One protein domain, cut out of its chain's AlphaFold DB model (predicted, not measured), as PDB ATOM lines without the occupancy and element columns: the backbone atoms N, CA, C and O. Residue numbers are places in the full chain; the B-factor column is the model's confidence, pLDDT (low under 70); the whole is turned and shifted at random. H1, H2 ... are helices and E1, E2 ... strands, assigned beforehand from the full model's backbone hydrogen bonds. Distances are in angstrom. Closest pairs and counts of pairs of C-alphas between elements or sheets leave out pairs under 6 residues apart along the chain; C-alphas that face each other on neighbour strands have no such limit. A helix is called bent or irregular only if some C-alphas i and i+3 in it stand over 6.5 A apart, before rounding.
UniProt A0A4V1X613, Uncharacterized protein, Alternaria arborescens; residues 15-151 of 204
ATOM      1  N   GLY A  15      23.602  22.954  50.390       73.44
ATOM      2  CA  GLY A  15      24.602  22.559  51.390       73.44
ATOM      3  C   GLY A  15      24.118  21.710  52.567       73.44
ATOM      4  O   GLY A  15      24.316  20.493  52.621       73.44
ATOM      5  N   ASP A  16      23.527  22.404  53.523       83.94
ATOM      6  CA  ASP A  16      23.180  21.894  54.840       83.94
ATOM      7  C   ASP A  16      21.914  21.046  54.777       83.94
ATOM      8  O   ASP A  16      21.812  20.041  55.476       83.94
ATOM      9  N   LEU A  17      20.975  21.392  53.888       88.69
ATOM     10  CA  LEU A  17      19.743  20.625  53.707       88.69
ATOM     11  C   LEU A  17      20.033  19.199  53.223       88.69
ATOM     12  O   LEU A  17      19.540  18.244  53.818       88.69
ATOM     13  N   LEU A  18      20.868  19.048  52.188       90.56
ATOM     14  CA  LEU A  18      21.247  17.733  51.666       90.56
ATOM     15  C   LEU A  18      21.968  16.901  52.730       90.56
ATOM     16  O   LEU A  18      21.648  15.734  52.933       90.56
ATOM     17  N   ARG A  19      22.927  17.515  53.431       93.75
ATOM     18  CA  ARG A  19      23.707  16.834  54.464       93.75
ATOM     19  C   ARG A  19      22.821  16.355  55.611       93.75
ATOM     20  O   ARG A  19      22.970  15.222  56.054       93.75
ATOM     21  N   ASN A  20      21.889  17.196  56.057       93.69
ATOM     22  CA  ASN A  20      20.928  16.855  57.103       93.69
ATOM     23  C   ASN A  20      19.967  15.750  56.653       93.69
ATOM     24  O   ASN A  20      19.640  14.872  57.445       93.69
ATOM     25  N   HIS A  21      19.548  15.760  55.387       94.12
ATOM     26  CA  HIS A  21      18.691  14.710  54.850       94.12
ATOM     27  C   HIS A  21      19.418  13.359  54.776       94.12
ATOM     28  O   HIS A  21      18.918  12.375  55.305       94.12
ATOM     29  N   LEU A  22      20.636  13.316  54.223       95.19
ATOM     30  CA  LEU A  22      21.466  12.101  54.194       95.19
ATOM     31  C   LEU A  22      21.777  11.573  55.600       95.19
ATOM     32  O   LEU A  22      21.811  10.366  55.828       95.19
ATOM     33  N   GLN A  23      22.006  12.483  56.544       95.25
ATOM     34  CA  GLN A  23      22.179  12.157  57.952       95.25
ATOM     35  C   GLN A  23      20.929  11.469  58.518       95.25
ATOM     36  O   GLN A  23      21.076  10.420  59.140       95.25
ATOM     37  N   GLY A  24      19.736  12.015  58.253       94.50
ATOM     38  CA  GLY A  24      18.461  11.407  58.639       94.50
ATOM     39  C   GLY A  24      18.272  10.014  58.039       94.50
ATOM     40  O   GLY A  24      18.013   9.072  58.775       94.50
ATOM     41  N   LEU A  25      18.537   9.850  56.738       94.94
ATOM     42  CA  LEU A  25      18.465   8.543  56.073       94.94
ATOM     43  C   LEU A  25      19.405   7.506  56.710       94.94
ATOM     44  O   LEU A  25      19.036   6.348  56.855       94.94
ATOM     45  N   LEU A  26      20.613   7.914  57.117       94.00
ATOM     46  CA  LEU A  26      21.546   7.036  57.831       94.00
ATOM     47  C   LEU A  26      21.069   6.681  59.247       94.00
ATOM     48  O   LEU A  26      21.355   5.581  59.710       94.00
ATOM     49  N   ASP A  27      20.404   7.607  59.944       92.69
ATOM     50  CA  ASP A  27      19.835   7.364  61.278       92.69
ATOM     51  C   ASP A  27      18.611   6.428  61.222       92.69
ATOM     52  O   ASP A  27      18.346   5.717  62.188       92.69
ATOM     53  N   GLU A  28      17.898   6.398  60.094       93.19
ATOM     54  CA  GLU A  28      16.729   5.539  59.857       93.19
ATOM     55  C   GLU A  28      17.084   4.114  59.400       93.19
ATOM     56  O   GLU A  28      16.209   3.245  59.344       93.19
ATOM     57  N   LEU A  29      18.356   3.837  59.085       91.06
ATOM     58  CA  LEU A  29      18.771   2.504  58.654       91.06
ATOM     59  C   LEU A  29      18.556   1.446  59.751       91.06
ATOM     60  O   LEU A  29      18.797   1.701  60.934       91.06
ATOM     61  N   PRO A  30      18.153   0.219  59.372       82.19
ATOM     62  CA  PRO A  30      17.842  -0.824  60.335       82.19
ATOM     63  C   PRO A  30      19.098  -1.342  61.045       82.19
ATOM     64  O   PRO A  30      20.150  -1.554  60.439       82.19
ATOM     65  N   GLY A  31      18.936  -1.653  62.330       78.56
ATOM     66  CA  GLY A  31      19.954  -2.315  63.138       78.56
ATOM     67  C   GLY A  31      21.094  -1.401  63.588       78.56
ATOM     68  O   GLY A  31      21.175  -0.215  63.279       78.56
ATOM     69  N   ARG A  32      22.009  -1.971  64.378       86.56
ATOM     70  CA  ARG A  32      23.226  -1.266  64.779       86.56
ATOM     71  C   ARG A  32      24.203  -1.309  63.611       86.56
ATOM     72  O   ARG A  32      24.823  -2.347  63.377       86.56
ATOM     73  N   LEU A  33      24.334  -0.188  62.902       88.56
ATOM     74  CA  LEU A  33      25.303  -0.054  61.818       88.56
ATOM     75  C   LEU A  33      26.716  -0.453  62.294       88.56
ATOM     76  O   LEU A  33      27.077  -0.170  63.447       88.56
ATOM     77  N   PRO A  34      27.528  -1.092  61.429       90.94
ATOM     78  CA  PRO A  34      28.941  -1.344  61.707       90.94
ATOM     79  C   PRO A  34      29.682  -0.048  62.040       90.94
ATOM     80  O   PRO A  34      29.186   1.039  61.777       90.94
ATOM     81  N   SER A  35      30.894  -0.123  62.591       93.06
ATOM     82  CA  SER A  35      31.698   1.090  62.784       93.06
ATOM     83  C   SER A  35      32.077   1.703  61.431       93.06
ATOM     84  O   SER A  35      32.605   1.013  60.561       93.06
ATOM     85  N   TYR A  36      31.823   3.000  61.254       94.44
ATOM     86  CA  TYR A  36      32.187   3.748  60.050       94.44
ATOM     87  C   TYR A  36      32.500   5.208  60.381       94.44
ATOM     88  O   TYR A  36      32.066   5.751  61.401       94.44
ATOM     89  N   ASN A  37      33.247   5.874  59.497       95.81
ATOM     90  CA  ASN A  37      33.474   7.310  59.608       95.81
ATOM     91  C   ASN A  37      32.282   8.072  59.016       95.81
ATOM     92  O   ASN A  37      32.241   8.368  57.822       95.81
ATOM     93  N   ARG A  38      31.320   8.400  59.882       94.88
ATOM     94  CA  ARG A  38      30.092   9.110  59.509       94.88
ATOM     95  C   ARG A  38      30.341  10.444  58.820       94.88
ATOM     96  O   ARG A  38      29.696  10.741  57.820       94.88
ATOM     97  N   LYS A  39      31.264  11.249  59.353       95.19
ATOM     98  CA  LYS A  39      31.569  12.565  58.784       95.19
ATOM     99  C   LYS A  39      32.088  12.414  57.355       95.19
ATOM    100  O   LYS A  39      31.567  13.071  56.466       95.19
ATOM    101  N   GLN A  40      33.047  11.511  57.156       96.56
ATOM    102  CA  GLN A  40      33.633  11.252  55.843       96.56
ATOM    103  C   GLN A  40      32.585  10.763  54.838       96.56
ATOM    104  O   GLN A  40      32.504  11.317  53.753       96.56
ATOM    105  N   LEU A  41      31.743   9.791  55.213       97.00
ATOM    106  CA  LEU A  41      30.700   9.272  54.322       97.00
ATOM    107  C   LEU A  41      29.727  10.371  53.873       97.00
ATOM    108  O   LEU A  41      29.384  10.453  52.698       97.00
ATOM    109  N   LEU A  42      29.287  11.229  54.797       96.44
ATOM    110  CA  LEU A  42      28.401  12.345  54.462       96.44
ATOM    111  C   LEU A  42      29.071  13.355  53.538       96.44
ATOM    112  O   LEU A  42      28.423  13.840  52.614       96.44
ATOM    113  N   ASP A  43      30.337  13.677  53.795       95.38
ATOM    114  CA  ASP A  43      31.092  14.620  52.977       95.38
ATOM    115  C   ASP A  43      31.292  14.048  51.554       95.38
ATOM    116  O   ASP A  43      31.036  14.755  50.579       95.38
ATOM    117  N   ASP A  44      31.610  12.751  51.431       96.88
ATOM    118  CA  ASP A  44      31.740  12.029  50.155       96.88
ATOM    119  C   ASP A  44      30.416  12.004  49.370       96.88
ATOM    120  O   ASP A  44      30.369  12.394  48.203       96.88
ATOM    121  N   LEU A  45      29.306  11.613  50.007       96.06
ATOM    122  CA  LEU A  45      27.989  11.579  49.358       96.06
ATOM    123  C   LEU A  45      27.494  12.981  48.971       96.06
ATOM    124  O   LEU A  45      26.905  13.157  47.903       96.06
ATOM    125  N   CYS A  46      27.743  13.995  49.808       94.25
ATOM    126  CA  CYS A  46      27.403  15.383  49.487       94.25
ATOM    127  C   CYS A  46      28.201  15.905  48.293       94.25
ATOM    128  O   CYS A  46      27.649  16.657  47.489       94.25
ATOM    129  N   PHE A  47      29.484  15.546  48.193       94.00
ATOM    130  CA  PHE A  47      30.310  15.887  47.040       94.00
ATOM    131  C   PHE A  47      29.766  15.221  45.774       94.00
ATOM    132  O   PHE A  47      29.475  15.919  44.805       94.00
ATOM    133  N   LEU A  48      29.531  13.905  45.806       94.69
ATOM    134  CA  LEU A  48      29.014  13.157  44.659       94.69
ATOM    135  C   LEU A  48      27.707  13.748  44.127       94.69
ATOM    136  O   LEU A  48      27.616  14.085  42.952       94.69
ATOM    137  N   LEU A  49      26.722  13.979  44.996       92.38
ATOM    138  CA  LEU A  49      25.420  14.531  44.603       92.38
ATOM    139  C   LEU A  49      25.477  15.996  44.133       92.38
ATOM    140  O   LEU A  49      24.471  16.536  43.680       92.38
ATOM    141  N   ARG A  50      26.634  16.655  44.231       89.81
ATOM    142  CA  ARG A  50      26.869  18.000  43.688       89.81
ATOM    143  C   ARG A  50      27.807  18.015  42.495       89.81
ATOM    144  O   ARG A  50      27.822  19.013  41.781       89.81
ATOM    145  N   SER A  51      28.563  16.943  42.286       90.00
ATOM    146  CA  SER A  51      29.515  16.821  41.193       90.00
ATOM    147  C   SER A  51      28.766  16.734  39.861       90.00
ATOM    148  O   SER A  51      28.082  15.739  39.604       90.00
ATOM    149  N   PRO A  52      28.897  17.727  38.960       88.38
ATOM    150  CA  PRO A  52      28.247  17.672  37.653       88.38
ATOM    151  C   PRO A  52      28.705  16.459  36.838       88.38
ATOM    152  O   PRO A  52      27.917  15.883  36.089       88.38
ATOM    153  N   LEU A  53      29.966  16.043  37.004       90.25
ATOM    154  CA  LEU A  53      30.513  14.869  36.325       90.25
ATOM    155  C   LEU A  53      29.907  13.569  36.854       90.25
ATOM    156  O   LEU A  53      29.587  12.689  36.051       90.25
ATOM    157  N   PHE A  54      29.716  13.450  38.170       92.31
ATOM    158  CA  PHE A  54      29.030  12.295  38.745       92.31
ATOM    159  C   PHE A  54      27.596  12.213  38.233       92.31
ATOM    160  O   PHE A  54      27.200  11.187  37.683       92.31
ATOM    161  N   LEU A  55      26.842  13.312  38.328       89.25
ATOM    162  CA  LEU A  55      25.447  13.366  37.887       89.25
ATOM    163  C   LEU A  55      25.293  13.078  36.401       89.25
ATOM    164  O   LEU A  55      24.375  12.360  36.006       89.25
ATOM    165  N   TYR A  56      26.221  13.566  35.580       88.94
ATOM    166  CA  TYR A  56      26.282  13.194  34.176       88.94
ATOM    167  C   TYR A  56      26.463  11.681  34.000       88.94
ATOM    168  O   TYR A  56      25.696  11.059  33.262       88.94
ATOM    169  N   ALA A  57      27.415  11.074  34.716       90.56
ATOM    170  CA  ALA A  57      27.710   9.647  34.622       90.56
ATOM    171  C   ALA A  57      26.539   8.756  35.079       90.56
ATOM    172  O   ALA A  57      26.294   7.711  34.473       90.56
ATOM    173  N   ILE A  58      25.787   9.167  36.104       87.62
ATOM    174  CA  ILE A  58      24.613   8.423  36.590       87.62
ATOM    175  C   ILE A  58      23.308   8.794  35.872       87.62
ATOM    176  O   ILE A  58      22.299   8.109  36.049       87.62
ATOM    177  N   SER A  59      23.305   9.831  35.026       83.75
ATOM    178  CA  SER A  59      22.096  10.302  34.345       83.75
ATOM    179  C   SER A  59      21.365   9.236  33.518       83.75
ATOM    180  O   SER A  59      20.134   9.221  33.587       83.75
ATOM    181  N   PRO A  60      22.030   8.289  32.817       81.06
ATOM    182  CA  PRO A  60      21.309   7.228  32.118       81.06
ATOM    183  C   PRO A  60      20.498   6.360  33.085       81.06
ATOM    184  O   PRO A  60      19.353   6.024  32.801       81.06
ATOM    185  N   ARG A  61      21.046   6.059  34.270       79.00
ATOM    186  CA  ARG A  61      20.365   5.256  35.300       79.00
ATOM    187  C   ARG A  61      19.142   5.978  35.856       79.00
ATOM    188  O   ARG A  61      18.107   5.355  36.066       79.00
ATOM    189  N   LEU A  62      19.251   7.292  36.041       75.88
ATOM    190  CA  LEU A  62      18.144   8.129  36.499       75.88
ATOM    191  C   LEU A  62      17.009   8.178  35.466       75.88
ATOM    192  O   LEU A  62      15.856   7.971  35.828       75.88
ATOM    193  N   ARG A  63      17.331   8.345  34.175       71.31
ATOM    194  CA  ARG A  63      16.346   8.393  33.074       71.31
ATOM    195  C   ARG A  63      15.541   7.102  32.905       71.31
ATOM    196  O   ARG A  63      14.419   7.147  32.414       71.31
ATOM    197  N   HIS A  64      16.102   5.954  33.280       61.25
ATOM    198  CA  HIS A  64      15.381   4.681  33.212       61.25
ATOM    199  C   HIS A  64      14.387   4.486  34.366       61.25
ATOM    200  O   HIS A  64      13.431   3.733  34.203       61.25
ATOM    201  N   ALA A  65      14.580   5.163  35.502       58.66
ATOM    202  CA  ALA A  65      13.676   5.075  36.651       58.66
ATOM    203  C   ALA A  65      12.565   6.134  36.621       58.66
ATOM    204  O   ALA A  65      11.431   5.858  37.009       58.66
ATOM    205  N   THR A  66      12.851   7.337  36.118       54.78
ATOM    206  CA  THR A  66      11.855   8.389  35.896       54.78
ATOM    207  C   THR A  66      11.456   8.430  34.427       54.78
ATOM    208  O   THR A  66      12.239   8.872  33.602       54.78
ATOM    209  N   ASN A  67      10.236   7.970  34.118       51.72
ATOM    210  CA  ASN A  67       9.523   8.059  32.829       51.72
ATOM    211  C   ASN A  67      10.367   8.543  31.614       51.72
ATOM    212  O   ASN A  67      10.661   9.740  31.522       51.72
ATOM    213  N   PRO A  68      10.653   7.682  30.615       51.44
ATOM    214  CA  PRO A  68      11.649   7.916  29.553       51.44
ATOM    215  C   PRO A  68      11.340   9.080  28.590       51.44
ATOM    216  O   PRO A  68      12.099   9.338  27.663       51.44
ATOM    217  N   LEU A  69      10.230   9.792  28.786       50.28
ATOM    218  CA  LEU A  69       9.691  10.780  27.857       50.28
ATOM    219  C   LEU A  69      10.123  12.230  28.135       50.28
ATOM    220  O   LEU A  69       9.655  13.117  27.423       50.28
ATOM    221  N   ARG A  70      10.937  12.529  29.166       50.47
ATOM    222  CA  ARG A  70      11.086  13.932  29.617       50.47
ATOM    223  C   ARG A  70      12.466  14.539  29.848       50.47
ATOM    224  O   ARG A  70      12.491  15.697  30.252       50.47
ATOM    225  N   VAL A  71      13.600  13.894  29.574       51.72
ATOM    226  CA  VAL A  71      14.885  14.549  29.905       51.72
ATOM    227  C   VAL A  71      15.967  14.349  28.845       51.72
ATOM    228  O   VAL A  71      16.870  13.535  29.009       51.72
ATOM    229  N   ASP A  72      15.936  15.184  27.804       52.09
ATOM    230  CA  ASP A  72      17.088  15.430  26.915       52.09
ATOM    231  C   ASP A  72      18.135  16.388  27.535       52.09
ATOM    232  O   ASP A  72      19.067  16.842  26.877       52.09
ATOM    233  N   GLY A  73      18.027  16.678  28.836       58.69
ATOM    234  CA  GLY A  73      18.923  17.577  29.567       58.69
ATOM    235  C   GLY A  73      20.011  16.875  30.388       58.69
ATOM    236  O   GLY A  73      19.855  15.738  30.843       58.69
ATOM    237  N   LEU A  74      21.118  17.592  30.598       66.25
ATOM    238  CA  LEU A  74      22.117  17.321  31.636       66.25
ATOM    239  C   LEU A  74      21.474  17.552  33.013       66.25
ATOM    240  O   LEU A  74      20.997  18.653  33.270       66.25
ATOM    241  N   ILE A  75      21.476  16.539  33.882       69.56
ATOM    242  CA  ILE A  75      20.975  16.657  35.261       69.56
ATOM    243  C   ILE A  75      21.951  17.532  36.047       69.56
ATOM    244  O   ILE A  75      23.124  17.180  36.184       69.56
ATOM    245  N   LYS A  76      21.480  18.672  36.551       72.62
ATOM    246  CA  LYS A  76      22.257  19.542  37.436       72.62
ATOM    247  C   LYS A  76      22.049  19.135  38.891       72.62
ATOM    248  O   LYS A  76      21.046  18.525  39.245       72.62
ATOM    249  N   ALA A  77      22.970  19.544  39.761       67.38
ATOM    250  CA  ALA A  77      22.839  19.336  41.206       67.38
ATOM    251  C   ALA A  77      21.554  19.961  41.783       67.38
ATOM    252  O   ALA A  77      20.978  19.438  42.731       67.38
ATOM    253  N   GLU A  78      21.090  21.059  41.185       71.69
ATOM    254  CA  GLU A  78      19.837  21.740  41.536       71.69
ATOM    255  C   GLU A  78      18.588  20.929  41.155       71.69
ATOM    256  O   GLU A  78      17.537  21.114  41.765       71.69
ATOM    257  N   ASP A  79      18.707  20.015  40.186       71.19
ATOM    258  CA  ASP A  79      17.603  19.185  39.696       71.19
ATOM    259  C   ASP A  79      17.391  17.929  40.555       71.19
ATOM    260  O   ASP A  79      16.380  17.237  40.408       71.19
ATOM    261  N   ILE A  80      18.328  17.613  41.459       78.88
ATOM    262  CA  ILE A  80      18.161  16.496  42.388       78.88
ATOM    263  C   ILE A  80      17.116  16.887  43.421       78.88
ATOM    264  O   ILE A  80      17.344  17.729  44.297       78.88
ATOM    265  N   ASN A  81      15.975  16.209  43.368       84.75
ATOM    266  CA  ASN A  81      14.996  16.306  44.429       84.75
ATOM    267  C   ASN A  81      15.535  15.564  45.657       84.75
ATOM    268  O   ASN A  81      15.467  14.340  45.730       84.75
ATOM    269  N   ILE A  82      16.053  16.319  46.628       86.44
ATOM    270  CA  ILE A  82      16.608  15.779  47.879       86.44
ATOM    271  C   ILE A  82      15.608  14.834  48.555       86.44
ATOM    272  O   ILE A  82      16.014  13.789  49.040       86.44
ATOM    273  N   TYR A  83      14.309  15.139  48.517       86.75
ATOM    274  CA  TYR A  83      13.267  14.316  49.140       86.75
ATOM    275  C   TYR A  83      12.962  13.010  48.395       86.75
ATOM    276  O   TYR A  83      12.224  12.176  48.906       86.75
ATOM    277  N   ALA A  84      13.485  12.841  47.180       88.19
ATOM    278  CA  ALA A  84      13.419  11.583  46.442       88.19
ATOM    279  C   ALA A  84      14.622  10.670  46.736       88.19
ATOM    280  O   ALA A  84      14.682   9.567  46.182       88.19
ATOM    281  N   LEU A  85      15.576  11.127  47.561       92.94
ATOM    282  CA  LEU A  85      16.669  10.298  48.047       92.94
ATOM    283  C   LEU A  85      16.151   9.322  49.097       92.94
ATOM    284  O   LEU A  85      15.348   9.671  49.956       92.94
ATOM    285  N   ASN A  86      16.646   8.095  49.033       93.81
ATOM    286  CA  ASN A  86      16.369   7.083  50.039       93.81
ATOM    287  C   ASN A  86      17.616   6.232  50.265       93.81
ATOM    288  O   ASN A  86      18.386   6.014  49.330       93.81
ATOM    289  N   MET A  87      17.807   5.725  51.478       95.50
ATOM    290  CA  MET A  87      18.845   4.744  51.765       95.50
ATOM    291  C   MET A  87      18.200   3.487  52.322       95.50
ATOM    292  O   MET A  87      17.334   3.554  53.188       95.50
ATOM    293  N   MET A  88      18.612   2.332  51.818       94.44
ATOM    294  CA  MET A  88      18.058   1.070  52.284       94.44
ATOM    295  C   MET A  88      19.109  -0.023  52.349       94.44
ATOM    296  O   MET A  88      20.093  -0.017  51.606       94.44
ATOM    297  N   ILE A  89      18.868  -0.974  53.246       93.25
ATOM    298  CA  ILE A  89      19.609  -2.224  53.325       93.25
ATOM    299  C   ILE A  89      18.606  -3.346  53.116       93.25
ATOM    300  O   ILE A  89      17.663  -3.494  53.891       93.25
ATOM    301  N   VAL A  90      18.796  -4.104  52.044       92.06
ATOM    302  CA  VAL A  90      17.898  -5.177  51.622       92.06
ATOM    303  C   VAL A  90      18.680  -6.474  51.555       92.06
ATOM    304  O   VAL A  90      19.826  -6.504  51.108       92.06
ATOM    305  N   ARG A  91      18.038  -7.553  51.984       89.56
ATOM    306  CA  ARG A  91      18.502  -8.915  51.758       89.56
ATOM    307  C   ARG A  91      17.660  -9.526  50.644       89.56
ATOM    308  O   ARG A  91      16.441  -9.576  50.773       89.56
ATOM    309  N   ASP A  92      18.312  -9.969  49.577       88.38
ATOM    310  CA  ASP A  92      17.721 -10.873  48.592       88.38
ATOM    311  C   ASP A  92      18.118 -12.331  48.901       88.38
ATOM    312  O   ASP A  92      18.843 -12.602  49.864       88.38
ATOM    313  N   ASP A  93      17.634 -13.285  48.101       84.81
ATOM    314  CA  ASP A  93      17.831 -14.726  48.330       84.81
ATOM    315  C   ASP A  93      19.310 -15.146  48.423       84.81
ATOM    316  O   ASP A  93      19.630 -16.190  48.992       84.81
ATOM    317  N   SER A  94      20.231 -14.343  47.882       88.31
ATOM    318  CA  SER A  94      21.649 -14.701  47.746       88.31
ATOM    319  C   SER A  94      22.629 -13.631  48.232       88.31
ATOM    320  O   SER A  94      23.835 -13.895  48.331       88.31
ATOM    321  N   SER A  95      22.143 -12.427  48.528       92.31
ATOM    322  CA  SER A  95      22.980 -11.262  48.737       92.31
ATOM    323  C   SER A  95      22.360 -10.203  49.647       92.31
ATOM    324  O   SER A  95      21.147 -10.040  49.765       92.31
ATOM    325  N   TRP A  96      23.242  -9.471  50.312       94.56
ATOM    326  CA  TRP A  96      22.933  -8.260  51.054       94.56
ATOM    327  C   TRP A  96      23.310  -7.060  50.212       94.56
ATOM    328  O   TRP A  96      24.421  -7.005  49.690       94.56
ATOM    329  N   THR A  97      22.414  -6.088  50.119       95.06
ATOM    330  CA  THR A  97      22.633  -4.880  49.332       95.06
ATOM    331  C   THR A  97      22.332  -3.649  50.175       95.06
ATOM    332  O   THR A  97      21.244  -3.512  50.726       95.06
ATOM    333  N   THR A  98      23.294  -2.736  50.259       96.31
ATOM    334  CA  THR A  98      23.129  -1.392  50.815       96.31
ATOM    335  C   THR A  98      23.133  -0.404  49.659       96.31
ATOM    336  O   THR A  98      24.091  -0.379  48.887       96.31
ATOM    337  N   GLN A  99      22.078   0.396  49.522       96.19
ATOM    338  CA  GLN A  99      21.903   1.290  48.378       96.19
ATOM    339  C   GLN A  99      21.525   2.700  48.810       96.19
ATOM    340  O   GLN A  99      20.695   2.886  49.701       96.19
ATOM    341  N   LEU A 100      22.086   3.684  48.108       96.38
ATOM    342  CA  LEU A 100      21.544   5.034  48.014       96.38
ATOM    343  C   LEU A 100      20.741   5.125  46.719       96.38
ATOM    344  O   LEU A 100      21.279   4.883  45.638       96.38
ATOM    345  N   LEU A 101      19.474   5.494  46.830       93.62
ATOM    346  CA  LEU A 101      18.528   5.569  45.729       93.62
ATOM    347  C   LEU A 101      18.109   7.015  45.461       93.62
ATOM    348  O   LEU A 101      18.069   7.829  46.380       93.62
ATOM    349  N   HIS A 102      17.709   7.305  44.225       91.06
ATOM    350  CA  HIS A 102      16.959   8.507  43.865       91.06
ATOM    351  C   HIS A 102      15.798   8.137  42.945       91.06
ATOM    352  O   HIS A 102      16.014   7.663  41.827       91.06
ATOM    353  N   GLY A 103      14.560   8.334  43.407       85.12
ATOM    354  CA  GLY A 103      13.367   7.988  42.623       85.12
ATOM    355  C   GLY A 103      13.325   6.516  42.186       85.12
ATOM    356  O   GLY A 103      12.835   6.213  41.104       85.12
ATOM    357  N   GLY A 104      13.897   5.612  42.990       83.94
ATOM    358  CA  GLY A 104      13.989   4.174  42.704       83.94
ATOM    359  C   GLY A 104      15.238   3.728  41.928       83.94
ATOM    360  O   GLY A 104      15.523   2.534  41.898       83.94
ATOM    361  N   ALA A 105      16.022   4.643  41.349       88.31
ATOM    362  CA  ALA A 105      17.300   4.303  40.716       88.31
ATOM    363  C   ALA A 105      18.436   4.216  41.740       88.31
ATOM    364  O   ALA A 105      18.591   5.120  42.561       88.31
ATOM    365  N   SER A 106      19.277   3.183  41.630       91.56
ATOM    366  CA  SER A 106      20.489   3.035  42.445       91.56
ATOM    367  C   SER A 106      21.593   3.997  42.004       91.56
ATOM    368  O   SER A 106      22.018   3.999  40.843       91.56
ATOM    369  N   LEU A 107      22.047   4.825  42.947       93.44
ATOM    370  CA  LEU A 107      23.140   5.780  42.777       93.44
ATOM    371  C   LEU A 107      24.479   5.184  43.203       93.44
ATOM    372  O   LEU A 107      25.456   5.269  42.465       93.44
ATOM    373  N   VAL A 108      24.502   4.597  44.399       95.88
ATOM    374  CA  VAL A 108      25.670   3.982  45.033       95.88
ATOM    375  C   VAL A 108      25.205   2.681  45.670       95.88
ATOM    376  O   VAL A 108      24.163   2.664  46.329       95.88
ATOM    377  N   GLU A 109      25.964   1.607  45.479       95.88
ATOM    378  CA  GLU A 109      25.597   0.266  45.921       95.88
ATOM    379  C   GLU A 109      26.802  -0.467  46.510       95.88
ATOM    380  O   GLU A 109      27.855  -0.543  45.885       95.88
ATOM    381  N   GLY A 110      26.619  -1.060  47.688       96.31
ATOM    382  CA  GLY A 110      27.494  -2.097  48.222       96.31
ATOM    383  C   GLY A 110      26.738  -3.417  48.296       96.31
ATOM    384  O   GLY A 110      25.696  -3.479  48.947       96.31
ATOM    385  N   ARG A 111      27.240  -4.472  47.644       95.25
ATOM    386  CA  ARG A 111      26.546  -5.768  47.536       95.25
ATOM    387  C   ARG A 111      27.423  -6.935  47.956       95.25
ATOM    388  O   ARG A 111      28.384  -7.197  47.249       95.25
ATOM    389  N   GLN A 112      27.038  -7.681  48.993       94.62
ATOM    390  CA  GLN A 112      27.702  -8.894  49.488       94.62
ATOM    391  C   GLN A 112      26.937 -10.171  49.157       94.62
ATOM    392  O   GLN A 112      25.818 -10.354  49.618       94.62
ATOM    393  N   TYR A 113      27.586 -11.101  48.456       90.94
ATOM    394  CA  TYR A 113      27.063 -12.443  48.186       90.94
ATOM    395  C   TYR A 113      27.465 -13.448  49.268       90.94
ATOM    396  O   TYR A 113      28.606 -13.438  49.717       90.94
ATOM    397  N   ILE A 114      26.569 -14.382  49.596       72.25
ATOM    398  CA  ILE A 114      26.898 -15.644  50.290       72.25
ATOM    399  C   ILE A 114      27.661 -15.419  51.611       72.25
ATOM    400  O   ILE A 114      28.835 -15.749  51.769       72.25
ATOM    401  N   THR A 115      26.965 -14.862  52.595       73.31
ATOM    402  CA  THR A 115      27.458 -14.705  53.970       73.31
ATOM    403  C   THR A 115      26.322 -14.929  54.960       73.31
ATOM    404  O   THR A 115      25.148 -14.820  54.603       73.31
ATOM    405  N   THR A 116      26.657 -15.209  56.221       85.06
ATOM    406  CA  THR A 116      25.667 -15.194  57.307       85.06
ATOM    407  C   THR A 116      24.987 -13.826  57.386       85.06
ATOM    408  O   THR A 116      25.547 -12.819  56.960       85.06
ATOM    409  N   GLU A 117      23.779 -13.784  57.938       84.12
ATOM    410  CA  GLU A 117      22.947 -12.576  58.019       84.12
ATOM    411  C   GLU A 117      23.697 -11.356  58.568       84.12
ATOM    412  O   GLU A 117      23.800 -10.334  57.892       84.12
ATOM    413  N   GLN A 118      24.318 -11.489  59.738       86.50
ATOM    414  CA  GLN A 118      25.025 -10.377  60.371       86.50
ATOM    415  C   GLN A 118      26.296  -9.961  59.612       86.50
ATOM    416  O   GLN A 118      26.587  -8.769  59.508       86.50
ATOM    417  N   ALA A 119      27.054 -10.923  59.075       88.31
ATOM    418  CA  ALA A 119      28.270 -10.628  58.320       88.31
ATOM    419  C   ALA A 119      27.945  -9.984  56.967       88.31
ATOM    420  O   ALA A 119      28.627  -9.051  56.556       88.31
ATOM    421  N   GLY A 120      26.877 -10.437  56.310       90.44
ATOM    422  CA  GLY A 120      26.423  -9.902  55.033       90.44
ATOM    423  C   GLY A 120      25.922  -8.479  55.140       90.44
ATOM    424  O   GLY A 120      26.388  -7.623  54.393       90.44
ATOM    425  N   PHE A 121      25.071  -8.216  56.131       91.56
ATOM    426  CA  PHE A 121      24.641  -6.866  56.480       91.56
ATOM    427  C   PHE A 121      25.836  -5.929  56.703       91.56
ATOM    428  O   PHE A 121      25.907  -4.838  56.133       91.56
ATOM    429  N   ALA A 122      26.798  -6.355  57.528       92.50
ATOM    430  CA  ALA A 122      27.936  -5.512  57.867       92.50
ATOM    431  C   ALA A 122      28.840  -5.250  56.654       92.50
ATOM    432  O   ALA A 122      29.302  -4.125  56.451       92.50
ATOM    433  N   GLN A 123      29.073  -6.279  55.843       94.62
ATOM    434  CA  GLN A 123      29.969  -6.204  54.700       94.62
ATOM    435  C   GLN A 123      29.355  -5.437  53.523       94.62
ATOM    436  O   GLN A 123      30.067  -4.660  52.889       94.62
ATOM    437  N   SER A 124      28.045  -5.565  53.270       95.06
ATOM    438  CA  SER A 124      27.362  -4.761  52.245       95.06
ATOM    439  C   SER A 124      27.425  -3.273  52.585       95.06
ATOM    440  O   SER A 124      27.736  -2.454  51.720       95.06
ATOM    441  N   PHE A 125      27.218  -2.922  53.859       95.75
ATOM    442  CA  PHE A 125      27.321  -1.538  54.318       95.75
ATOM    443  C   PHE A 125      28.759  -1.010  54.234       95.75
ATOM    444  O   PHE A 125      28.984   0.135  53.839       95.75
ATOM    445  N   HIS A 126      29.750  -1.843  54.561       95.88
ATOM    446  CA  HIS A 126      31.156  -1.476  54.411       95.88
ATOM    447  C   HIS A 126      31.516  -1.182  52.949       95.88
ATOM    448  O   HIS A 126      32.087  -0.132  52.660       95.88
ATOM    449  N   TRP A 127      31.104  -2.048  52.021       96.75
ATOM    450  CA  TRP A 127      31.318  -1.834  50.589       96.75
ATOM    451  C   TRP A 127      30.599  -0.606  50.058       96.75
ATOM    452  O   TRP A 127      31.167   0.113  49.248       96.75
ATOM    453  N   PHE A 128      29.410  -0.298  50.572       97.56
ATOM    454  CA  PHE A 128      28.732   0.952  50.248       97.56
ATOM    455  C   PHE A 128      29.564   2.180  50.659       97.56
ATOM    456  O   PHE A 128      29.675   3.144  49.902       97.56
ATOM    457  N   CYS A 129      30.190   2.142  51.840       97.56
ATOM    458  CA  CYS A 129      31.038   3.235  52.317       97.56
ATOM    459  C   CYS A 129      32.325   3.383  51.494       97.56
ATOM    460  O   CYS A 129      32.764   4.505  51.236       97.56
ATOM    461  N   ASP A 130      32.937   2.265  51.106       97.12
ATOM    462  CA  ASP A 130      34.138   2.259  50.273       97.12
ATOM    463  C   ASP A 130      33.839   2.715  48.842       97.12
ATOM    464  O   ASP A 130      34.602   3.512  48.300       97.12
ATOM    465  N   GLU A 131      32.708   2.299  48.267       97.50
ATOM    466  CA  GLU A 131      32.249   2.740  46.945       97.50
ATOM    467  C   GLU A 131      32.015   4.256  46.927       97.50
ATOM    468  O   GLU A 131      32.549   4.958  46.068       97.50
ATOM    469  N   ALA A 132      31.294   4.798  47.918       97.75
ATOM    470  CA  ALA A 132      31.073   6.241  48.031       97.75
ATOM    471  C   ALA A 132      32.397   7.022  48.086       97.75
ATOM    472  O   ALA A 132      32.554   8.049  47.423       97.75
ATOM    473  N   ARG A 133      33.377   6.516  48.843       97.75
ATOM    474  CA  ARG A 133      34.698   7.140  48.956       97.75
ATOM    475  C   ARG A 133      35.502   7.029  47.666       97.75
ATOM    476  O   ARG A 133      36.136   8.000  47.256       97.75
ATOM    477  N   PHE A 134      35.500   5.858  47.039       97.88
ATOM    478  CA  PHE A 134      36.192   5.625  45.778       97.88
ATOM    479  C   PHE A 134      35.676   6.576  44.696       97.88
ATOM    480  O   PHE A 134      36.466   7.307  44.099       97.88
ATOM    481  N   LEU A 135      34.353   6.635  44.518       97.38
ATOM    482  CA  LEU A 135      33.717   7.530  43.558       97.38
ATOM    483  C   LEU A 135      34.012   8.995  43.897       97.38
ATOM    484  O   LEU A 135      34.325   9.775  43.001       97.38
ATOM    485  N   SER A 136      33.954   9.377  45.178       97.00
ATOM    486  CA  SER A 136      34.286  10.737  45.624       97.00
ATOM    487  C   SER A 136      35.684  11.138  45.148       97.00
ATOM    488  O   SER A 136      35.833  12.153  44.469       97.00
ATOM    489  N   TYR A 137      36.699  10.294  45.372       96.75
ATOM    490  CA  TYR A 137      38.053  10.542  44.871       96.75
ATOM    491  C   TYR A 137      38.148  10.558  43.344       96.75
ATOM    492  O   TYR A 137      38.821  11.428  42.786       96.75
ATOM    493  N   GLU A 138      37.495   9.617  42.664       97.25
ATOM    494  CA  GLU A 138      37.514   9.527  41.206       97.25
ATOM    495  C   GLU A 138      36.956  10.799  40.562       97.25
ATOM    496  O   GLU A 138      37.595  11.397  39.690       97.25
ATOM    497  N   PHE A 139      35.777  11.241  40.997       95.38
ATOM    498  CA  PHE A 139      35.132  12.420  40.436       95.38
ATOM    499  C   PHE A 139      35.839  13.707  40.845       95.38
ATOM    500  O   PHE A 139      35.965  14.596  40.005       95.38
ATOM    501  N   HIS A 140      36.420  13.779  42.048       93.25
ATOM    502  CA  HIS A 140      37.299  14.893  42.394       93.25
ATOM    503  C   HIS A 140      38.486  14.993  41.435       93.25
ATOM    504  O   HIS A 140      38.758  16.066  40.903       93.25
ATOM    505  N   ALA A 141      39.173  13.878  41.173       92.88
ATOM    506  CA  ALA A 141      40.313  13.858  40.265       92.88
ATOM    507  C   ALA A 141      39.914  14.266  38.837       92.88
ATOM    508  O   ALA A 141      40.632  15.027  38.191       92.88
ATOM    509  N   ARG A 142      38.750  13.812  38.354       92.75
ATOM    510  CA  ARG A 142      38.226  14.186  37.031       92.75
ATOM    511  C   ARG A 142      37.864  15.667  36.939       92.75
ATOM    512  O   ARG A 142      38.176  16.294  35.931       92.75
ATOM    513  N   GLU A 143      37.231  16.230  37.965       89.62
ATOM    514  CA  GLU A 143      36.903  17.659  38.002       89.62
ATOM    515  C   GLU A 143      38.161  18.528  38.030       89.62
ATOM    516  O   GLU A 143      38.230  19.525  37.312       89.62
ATOM    517  N   LEU A 144      39.179  18.120  38.794       87.94
ATOM    518  CA  LEU A 144      40.478  18.794  38.816       87.94
ATOM    519  C   LEU A 144      41.158  18.748  37.447       87.94
ATOM    520  O   LEU A 144      41.567  19.791  36.940       87.94
ATOM    521  N   ALA A 145      41.221  17.570  36.824       87.50
ATOM    522  CA  ALA A 145      41.804  17.413  35.495       87.50
ATOM    523  C   ALA A 145      41.056  18.245  34.436       87.50
ATOM    524  O   ALA A 145      41.680  18.849  33.567       87.50
ATOM    525  N   ALA A 146      39.723  18.314  34.518       85.94
ATOM    526  CA  ALA A 146      38.917  19.133  33.619       85.94
ATOM    527  C   ALA A 146      39.180  20.633  33.818       85.94
ATOM    528  O   ALA A 146      39.324  21.368  32.846       85.94
ATOM    529  N   ALA A 147      39.274  21.090  35.067       83.69
ATOM    530  CA  ALA A 147      39.559  22.486  35.369       83.69
ATOM    531  C   ALA A 147      40.974  22.899  34.929       83.69
ATOM    532  O   ALA A 147      41.138  23.973  34.351       83.69
ATOM    533  N   GLU A 148      41.969  22.027  35.121       82.38
ATOM    534  CA  GLU A 148      43.334  22.224  34.622       82.38
ATOM    535  C   GLU A 148      43.362  22.313  33.089       82.38
ATOM    536  O   GLU A 148      43.940  23.248  32.537       82.38
ATOM    537  N   ALA A 149      42.663  21.409  32.392       83.00
ATOM    538  CA  ALA A 149      42.555  21.435  30.932       83.00
ATOM    539  C   ALA A 149      41.879  22.713  30.397       83.00
ATOM    540  O   ALA A 149      42.190  23.163  29.295       83.00
ATOM    541  N   LEU A 150      40.974  23.311  31.177       84.88
ATOM    542  CA  LEU A 150      40.308  24.577  30.859       84.88
ATOM    543  C   LEU A 150      41.114  25.816  31.293       84.88
ATOM    544  O   LEU A 150      40.645  26.939  31.108       84.88
ATOM    545  N   GLY A 151      42.305  25.638  31.874       77.94
ATOM    546  CA  GLY A 151      43.143  26.735  32.366       77.94
ATOM    547  C   GLY A 151      42.551  27.470  33.573       77.94
ATOM    548  O   GLY A 151      42.943  28.600  33.866       77.94
TER     549      GLY A 151
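Overview. This is residues 15 to 151 of the 204 residues of an uncharacterized protein of Alternaria arborescens (UniProt A0A4V1X613). A small, twisted sheet of three strands, E1, E2 and E3, is crossed slantwise by the long helix H4, which packs on E2 and E3 and runs on past the sheet. H2 packs on H4, H1 packs on H2 and reaches edge strand E1, and H3 packs on edge strand E3. The 137 printed residues include four named helices and three named strands, in the order H1 H2 H3 E1 E2 E3 H4; the sheet's order is E1, E2, E3, antiparallel, and the class is mixed. The whole is compact, with a radius of gyration of the C-alphas of 15.6 A and spans of 50 by 35 by 28 A.

Arrangement. Start at the meander, each strand the antiparallel neighbour of the one before: E1, residues 85 to 91, E2, residues 95 to 102, and E3, residues 105 to 113, which bends by 82 degrees at residue 108. Hairpin E1 and E2 has N 88 and O 99 within hydrogen-bond range at 3.0 A; hairpin E2 and E3 has N 98 and O 110 at 2.8 A. H4, residues 117 to 149, is on the sheet at a height of 6.0 A; its closest C-alphas to E3 are those of Phe 128 and Gly 110, 3.9 A. With residues 129 to 139 alone H4 touches H2, residues 38 to 48, at a steep tilt of 47 degrees, the closest C-alphas being those of Ser 136 and Asp 44, 5.4 A. H1, residues 15 to 27, touches H2 at a steep tilt of 53 degrees, closest at the C-alphas of Arg 19 and Cys 46, 6.4 A. H3, residues 52 to 65, is over E3, closest at the C-alphas of Ala 65 and Ala 105, 5.5 A. Each O i to N i+4 pair is within hydrogen-bond range in H1, H2 and H4, and 7 of 10 in H3.

Along the chain. Find C-alpha 15 at (24.602, 22.559, 51.390), where H1 begins, and C-alpha 149 at (42.555, 21.435, 30.932), where H4 ends after 47.7 A. E2 measures 21.2 A; H3, 19.3 A, is irregular, with C-alphas 57 and 60 7.3 A apart.

Size, cuts and confidence. The farthest C-alphas, those of Thr 116 and Gly 151, are 51.8 A apart. The printed part has no cut. The link from H3 to E1, residues 66 to 84, is long; pLDDT is under 70 at residues 64 to 75 and residue 77.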